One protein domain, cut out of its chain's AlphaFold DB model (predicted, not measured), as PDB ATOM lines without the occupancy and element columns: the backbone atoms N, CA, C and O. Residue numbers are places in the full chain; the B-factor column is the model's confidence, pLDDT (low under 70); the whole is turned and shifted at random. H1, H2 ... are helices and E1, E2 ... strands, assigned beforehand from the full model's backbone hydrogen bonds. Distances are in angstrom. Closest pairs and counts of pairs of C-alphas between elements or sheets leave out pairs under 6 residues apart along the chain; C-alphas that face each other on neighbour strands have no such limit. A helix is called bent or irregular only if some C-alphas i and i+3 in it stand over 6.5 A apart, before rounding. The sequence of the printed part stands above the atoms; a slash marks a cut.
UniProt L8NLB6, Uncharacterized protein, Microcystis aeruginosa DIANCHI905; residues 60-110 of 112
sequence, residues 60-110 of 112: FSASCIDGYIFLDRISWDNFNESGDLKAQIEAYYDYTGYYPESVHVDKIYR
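This is residues 60 to 110 of the 112 residues of an uncharacterized protein of Microcystis aeruginosa DIANCHI905 (UniProt L8NLB6). A long hairpin of two strands, E1 and E2, has one helix, H1, running lengthwise beside it, and the last stretch, residues 97 to 110, turns at the end of H1 and folds back along the helix toward where it began. The helix stands loosely beside the hairpin, with few close C-alpha pairs. The printed part has 51 residues, with E1, E2 and H1 in that order along the chain; the sheet's order is E1 - E2, antiparallel, and the class is mixed, helices and strands. It is only just compact, close to loose, with a radius of gyration of the C-alphas of 11.5 A, and spans 32 by 23 by 16 A along its three main axes.

The strand E1 is residues 60 to 65, 16.5 A from first to last C-alpha; C-alpha 60 is at (18.046, 10.469, 16.736). The strand E2 is residues 68 to 75, 20.8 A long by its C-alphas, and it bends by 51 degrees at residue 72. The helix H1 is residues 81 to 96, 21.9 A from first to last C-alpha, from C-alpha 81 at (13.366, 17.481, 13.969) to C-alpha 96 at (31.089, 26.915, 22.722). It is irregular: C-alphas 83 and 86 are 7.5 A apart. It also has a kink of 35 degrees near residue 88.

E1 and E2 form a hairpin, antiparallel at 164 degrees between their directions. The C-alphas of Phe 60 and Ile 74 face each other at 4.3 A, and those of Ile 65 and Tyr 68 at 5.3 A. N 63 and O 70 are within hydrogen-bond range at 2.9 A, and so are N 70 and O 63 at 2.8 A. E1 and H1 have 2 pairs of C-alphas within 8 A, and their closest, those of Ser 61 and Glu 81, are 7.2 A apart. E2 and H1 have 1 such pair, the C-alphas of Asp 72 and Gln 88, also 7.2 A apart. In H1, 9 of 12 O i to N i+4 pairs are within hydrogen-bond range.

The two C-alphas farthest apart, those of Trp 76 and Glu 101, are 33.0 A from each other; the first and last printed C-alphas are 19.8 A apart. The printed part has no cut. The links E1 to E2, of 2 residues, and E2 to H1, of 5 residues, are both tight. Residues 97 to 110 hold no named element, and their C-alphas lie 10 to 15 A from the mean of the C-alphas. The mean pLDDT of the printed part is 90.7, and no printed residue is under 70.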
ATOM      1  N   PHE A  60      17.252   9.553  15.934       92.69
ATOM      2  CA  PHE A  60      18.046  10.469  16.736       92.69
ATOM      3  C   PHE A  60      18.447  11.710  15.951       92.69
ATOM      4  O   PHE A  60      18.564  11.665  14.726       92.69
ATOM      5  N   SER A  61      18.636  12.810  16.672       92.56
ATOM      6  CA  SER A  61      19.325  14.000  16.187       92.56
ATOM      7  C   SER A  61      20.695  14.072  16.847       92.56
ATOM      8  O   SER A  61      20.869  13.697  18.010       92.56
ATOM      9  N   ALA A  62      21.680  14.501  16.070       93.44
ATOM     10  CA  ALA A  62      23.034  14.687  16.539       93.44
ATOM     11  C   ALA A  62      23.628  15.937  15.902       93.44
ATOM     12  O   ALA A  62      23.365  16.226  14.730       93.44
ATOM     13  N   SER A  63      24.462  16.627  16.666       92.12
ATOM     14  CA  SER A  63      25.243  17.768  16.217       92.12
ATOM     15  C   SER A  63      26.727  17.394  16.159       92.12
ATOM     16  O   SER A  63      27.192  16.492  16.857       92.12
ATOM     17  N   CYS A  64      27.466  18.037  15.255       92.56
ATOM     18  CA  CYS A  64      28.906  17.849  15.099       92.56
ATOM     19  C   CYS A  64      29.595  19.198  15.282       92.56
ATOM     20  O   CYS A  64      29.352  20.112  14.493       92.56
ATOM     21  N   ILE A  65      30.424  19.322  16.317       90.75
ATOM     22  CA  ILE A  65      31.144  20.554  16.660       90.75
ATOM     23  C   ILE A  65      32.618  20.185  16.809       90.75
ATOM     24  O   ILE A  65      32.947  19.303  17.596       90.75
ATOM     25  N   ASP A  66      33.492  20.801  16.014       89.31
ATOM     26  CA  ASP A  66      34.949  20.587  16.049       89.31
ATOM     27  C   ASP A  66      35.386  19.107  16.040       89.31
ATOM     28  O   ASP A  66      36.348  18.705  16.689       89.31
ATOM     29  N   GLY A  67      34.660  18.270  15.290       91.38
ATOM     30  CA  GLY A  67      34.927  16.832  15.169       91.38
ATOM     31  C   GLY A  67      34.327  15.961  16.281       91.38
ATOM     32  O   GLY A  67      34.428  14.735  16.206       91.38
ATOM     33  N   TYR A  68      33.664  16.557  17.271       91.56
ATOM     34  CA  TYR A  68      32.917  15.850  18.309       91.56
ATOM     35  C   TYR A  68      31.454  15.687  17.913       91.56
ATOM     36  O   TYR A  68      30.828  16.621  17.420       91.56
ATOM     37  N   ILE A  69      30.904  14.498  18.166       93.00
ATOM     38  CA  ILE A  69      29.493  14.187  17.932       93.00
ATOM     39  C   ILE A  69      28.738  14.266  19.253       93.00
ATOM     40  O   ILE A  69      29.047  13.531  20.193       93.00
ATOM     41  N   PHE A  70      27.713  15.107  19.292       91.19
ATOM     42  CA  PHE A  70      26.802  15.251  20.417       91.19
ATOM     43  C   PHE A  70      25.463  14.636  20.039       91.19
ATOM     44  O   PHE A  70      24.917  14.906  18.972       91.19
ATOM     45  N   LEU A  71      24.947  13.764  20.900       92.31
ATOM     46  CA  LEU A  71      23.639  13.151  20.717       92.31
ATOM     47  C   LEU A  71      22.586  14.039  21.385       92.31
ATOM     48  O   LEU A  71      22.440  13.994  22.604       92.31
ATOM     49  N   ASP A  72      21.855  14.825  20.596       90.69
ATOM     50  CA  ASP A  72      20.910  15.815  21.129       90.69
ATOM     51  C   ASP A  72      19.601  15.153  21.587       90.69
ATOM     52  O   ASP A  72      19.053  15.471  22.642       90.69
ATOM     53  N   ARG A  73      19.088  14.199  20.801       92.12
ATOM     54  CA  ARG A  73      17.856  13.465  21.115       92.12
ATOM     55  C   ARG A  73      17.917  12.059  20.561       92.12
ATOM     56  O   ARG A  73      18.272  11.870  19.405       92.12
ATOM     57  N   ILE A  74      17.472  11.080  21.346       93.38
ATOM     58  CA  ILE A  74      17.230   9.709  20.890       93.38
ATOM     59  C   ILE A  74      15.826   9.268  21.296       93.38
ATOM     60  O   ILE A  74      15.407   9.459  22.435       93.38
ATOM     61  N   SER A  75      15.087   8.688  20.355       92.25
ATOM     62  CA  SER A  75      13.741   8.170  20.582       92.25
ATOM     63  C   SER A  75      13.480   6.943  19.716       92.25
ATOM     64  O   SER A  75      14.006   6.823  18.614       92.25
ATOM     65  N   TRP A  76      12.637   6.033  20.197       91.81
ATOM     66  CA  TRP A  76      12.080   4.958  19.368       91.81
ATOM     67  C   TRP A  76      10.763   5.363  18.702       91.81
ATOM     68  O   TRP A  76      10.292   4.664  17.808       91.81
ATOM     69  N   ASP A  77      10.214   6.510  19.104       89.81
ATOM     70  CA  ASP A  77       9.062   7.145  18.485       89.81
ATOM     71  C   ASP A  77       9.502   8.146  17.418       89.81
ATOM     72  O   ASP A  77      10.578   8.752  17.488       89.81
ATOM     73  N   ASN A  78       8.635   8.364  16.432       87.56
ATOM     74  CA  ASN A  78       8.864   9.405  15.444       87.56
ATOM     75  C   ASN A  78       8.705  10.794  16.087       87.56
ATOM     76  O   ASN A  78       7.726  11.052  16.782       87.56
ATOM     77  N   PHE A  79       9.627  11.708  15.799       89.00
ATOM     78  CA  PHE A  79       9.538  13.112  16.203       89.00
ATOM     79  C   PHE A  79       9.871  14.035  15.033       89.00
ATOM     80  O   PHE A  79      10.560  13.636  14.092       89.00
ATOM     81  N   ASN A  80       9.366  15.268  15.071       86.44
ATOM     82  CA  ASN A  80       9.713  16.285  14.086       86.44
ATOM     83  C   ASN A  80      11.002  17.000  14.514       86.44
ATOM     84  O   ASN A  80      11.009  17.677  15.538       86.44
ATOM     85  N   GLU A  81      12.056  16.869  13.710       81.88
ATOM     86  CA  GLU A  81      13.366  17.481  13.969       81.88
ATOM     87  C   GLU A  81      13.290  19.017  14.021       81.88
ATOM     88  O   GLU A  81      14.068  19.647  14.733       81.88
ATOM     89  N   SER A  82      12.318  19.638  13.334       83.31
ATOM     90  CA  SER A  82      12.177  21.099  13.344       83.31
ATOM     91  C   SER A  82      11.863  21.679  14.719       83.31
ATOM     92  O   SER A  82      12.142  22.851  14.957       83.31
ATOM     93  N   GLY A  83      11.275  20.878  15.613       85.75
ATOM     94  CA  GLY A  83      10.951  21.305  16.973       85.75
ATOM     95  C   GLY A  83      12.184  21.500  17.855       85.75
ATOM     96  O   GLY A  83      12.111  22.238  18.833       85.75
ATOM     97  N   ASP A  84      13.313  20.892  17.486       89.56
ATOM     98  CA  ASP A  84      14.501  20.832  18.336       89.56
ATOM     99  C   ASP A  84      15.524  21.939  17.994       89.56
ATOM    100  O   ASP A  84      16.464  22.162  18.753       89.56
ATOM    101  N   LEU A  85      15.313  22.706  16.912       90.06
ATOM    102  CA  LEU A  85      16.285  23.683  16.396       90.06
ATOM    103  C   LEU A  85      16.715  24.731  17.432       90.06
ATOM    104  O   LEU A  85      17.902  24.998  17.580       90.06
ATOM    105  N   LYS A  86      15.760  25.340  18.148       90.75
ATOM    106  CA  LYS A  86      16.088  26.360  19.159       90.75
ATOM    107  C   LYS A  86      16.916  25.760  20.291       90.75
ATOM    108  O   LYS A  86      17.942  26.318  20.644       90.75
ATOM    109  N   ALA A  87      16.499  24.604  20.807       92.06
ATOM    110  CA  ALA A  87      17.218  23.912  21.871       92.06
ATOM    111  C   ALA A  87      18.638  23.512  21.439       92.06
ATOM    112  O   ALA A  87      19.565  23.630  22.230       92.06
ATOM    113  N   GLN A  88      18.827  23.103  20.182       92.25
ATOM    114  CA  GLN A  88      20.150  22.795  19.632       92.25
ATOM    115  C   GLN A  88      21.051  24.033  19.510       92.25
ATOM    116  O   GLN A  88      22.254  23.927  19.729       92.25
ATOM    117  N   ILE A  89      20.494  25.207  19.189       92.69
ATOM    118  CA  ILE A  89      21.252  26.471  19.155       92.69
ATOM    119  C   ILE A  89      21.663  26.899  20.566       92.69
ATOM    120  O   ILE A  89      22.806  27.306  20.761       92.69
ATOM    121  N   GLU A  90      20.769  26.781  21.550       94.94
ATOM    122  CA  GLU A  90      21.129  27.061  22.946       94.94
ATOM    123  C   GLU A  90      22.193  26.076  23.447       94.94
ATOM    124  O   GLU A  90      23.190  26.493  24.022       94.94
ATOM    125  N   ALA A  91      22.060  24.784  23.130       93.06
ATOM    126  CA  ALA A  91      23.081  23.796  23.465       93.06
ATOM    127  C   ALA A  91      24.435  24.137  22.817       93.06
ATOM    128  O   ALA A  91      25.471  24.030  23.462       93.06
ATOM    129  N   TYR A  92      24.443  24.606  21.564       93.75
ATOM    130  CA  TYR A  92      25.663  25.088  20.917       93.75
ATOM    131  C   TYR A  92      26.308  26.240  21.701       93.75
ATOM    132  O   TYR A  92      27.524  26.221  21.905       93.75
ATOM    133  N   TYR A  93      25.516  27.212  22.167       94.50
ATOM    134  CA  TYR A  93      26.010  28.303  23.008       94.50
ATOM    135  C   TYR A  93      26.595  27.776  24.322       94.50
ATOM    136  O   TYR A  93      27.708  28.150  24.681       94.50
ATOM    137  N   ASP A  94      25.902  26.856  24.990       93.75
ATOM    138  CA  ASP A  94      26.374  26.246  26.235       93.75
ATOM    139  C   ASP A  94      27.715  25.512  26.052       93.75
ATOM    140  O   ASP A  94      28.567  25.538  26.944       93.75
ATOM    141  N   TYR A  95      27.936  24.881  24.892       90.38
ATOM    142  CA  TYR A  95      29.173  24.148  24.601       90.38
ATOM    143  C   TYR A  95      30.334  25.030  24.136       90.38
ATOM    144  O   TYR A  95      31.489  24.711  24.420       90.38
ATOM    145  N   THR A  96      30.056  26.108  23.402       91.94
ATOM    146  CA  THR A  96      31.089  26.915  22.722       91.94
ATOM    147  C   THR A  96      31.306  28.294  23.346       91.94
ATOM    148  O   THR A  96      32.354  28.907  23.151       91.94
ATOM    149  N   GLY A  97      30.341  28.782  24.128       95.44
ATOM    150  CA  GLY A  97      30.333  30.108  24.745       95.44
ATOM    151  C   GLY A  97      29.859  31.241  23.828       95.44
ATOM    152  O   GLY A  97      29.911  32.407  24.227       95.44
ATOM    153  N   TYR A  98      29.415  30.942  22.604       94.88
ATOM    154  CA  TYR A  98      28.919  31.934  21.648       94.88
ATOM    155  C   TYR A  98      27.834  31.353  20.733       94.88
ATOM    156  O   TYR A  98      27.709  30.147  20.560       94.88
ATOM    157  N   TYR A  99      27.013  32.225  20.145       95.75
ATOM    158  CA  TYR A  99      26.017  31.812  19.155       95.75
ATOM    159  C   TYR A  99      26.659  31.695  17.768       95.75
ATOM    160  O   TYR A  99      27.589  32.450  17.468       95.75
ATOM    161  N   PRO A 100      26.161  30.800  16.895       92.62
ATOM    162  CA  PRO A 100      26.641  30.734  15.524       92.62
ATOM    163  C   PRO A 100      26.321  32.042  14.787       92.62
ATOM    164  O   PRO A 100      25.257  32.629  14.984       92.62
ATOM    165  N   GLU A 101      27.219  32.477  13.900       94.50
ATOM    166  CA  GLU A 101      27.027  33.694  13.094       94.50
ATOM    167  C   GLU A 101      25.771  33.605  12.211       94.50
ATOM    168  O   GLU A 101      25.022  34.571  12.059       94.50
ATOM    169  N   SER A 102      25.508  32.420  11.658       94.19
ATOM    170  CA  SER A 102      24.325  32.134  10.856       94.19
ATOM    171  C   SER A 102      23.839  30.701  11.066       94.19
ATOM    172  O   SER A 102      24.608  29.781  11.343       94.19
ATOM    173  N   VAL A 103      22.530  30.496  10.897       91.88
ATOM    174  CA  VAL A 103      21.891  29.177  10.964       91.88
ATOM    175  C   VAL A 103      21.260  28.866   9.611       91.88
ATOM    176  O   VAL A 103      20.373  29.581   9.136       91.88
ATOM    177  N   HIS A 104      21.714  27.783   8.983       91.94
ATOM    178  CA  HIS A 104      21.234  27.330   7.680       91.94
ATOM    179  C   HIS A 104      20.460  26.027   7.841       91.94
ATOM    180  O   HIS A 104      20.990  25.041   8.342       91.94
ATOM    181  N   VAL A 105      19.198  26.025   7.416       90.12
ATOM    182  CA  VAL A 105      18.289  24.888   7.604       90.12
ATOM    183  C   VAL A 105      17.386  24.666   6.396       90.12
ATOM    184  O   VAL A 105      17.031  25.607   5.672       90.12
ATOM    185  N   ASP A 106      16.964  23.413   6.226       88.12
ATOM    186  CA  ASP A 106      15.960  23.013   5.245       88.12
ATOM    187  C   ASP A 106      14.604  23.681   5.508       88.12
ATOM    188  O   ASP A 106      14.275  24.106   6.617       88.12
ATOM    189  N   LYS A 107      13.748  23.719   4.483       85.81
ATOM    190  CA  LYS A 107      12.420  24.351   4.562       85.81
ATOM    191  C   LYS A 107      11.548  23.801   5.699       85.81
ATOM    192  O   LYS A 107      10.757  24.556   6.253       85.81
ATOM    193  N   ILE A 108      11.694  22.524   6.059       83.19
ATOM    194  CA  ILE A 108      10.911  21.888   7.134       83.19
ATOM    195  C   ILE A 108      11.155  22.534   8.509       83.19
ATOM    196  O   ILE A 108      10.260  22.545   9.348       83.19
ATOM    197  N   TYR A 109      12.326  23.149   8.705       83.81
ATOM    198  CA  TYR A 109      12.689  23.868   9.926       83.81
ATOM    199  C   TYR A 109      12.075  25.269  10.006       83.81
ATOM    200  O   TYR A 109      12.084  25.892  11.060       83.81
ATOM    201  N   ARG A 110      11.498  25.764   8.905       77.69
ATOM    202  CA  ARG A 110      10.839  27.077   8.824       77.69
ATOM    203  C   ARG A 110       9.358  26.979   9.195       77.69
ATOM    204  O   ARG A 110       8.500  27.507   8.489       77.69
TER     205      ARG A 110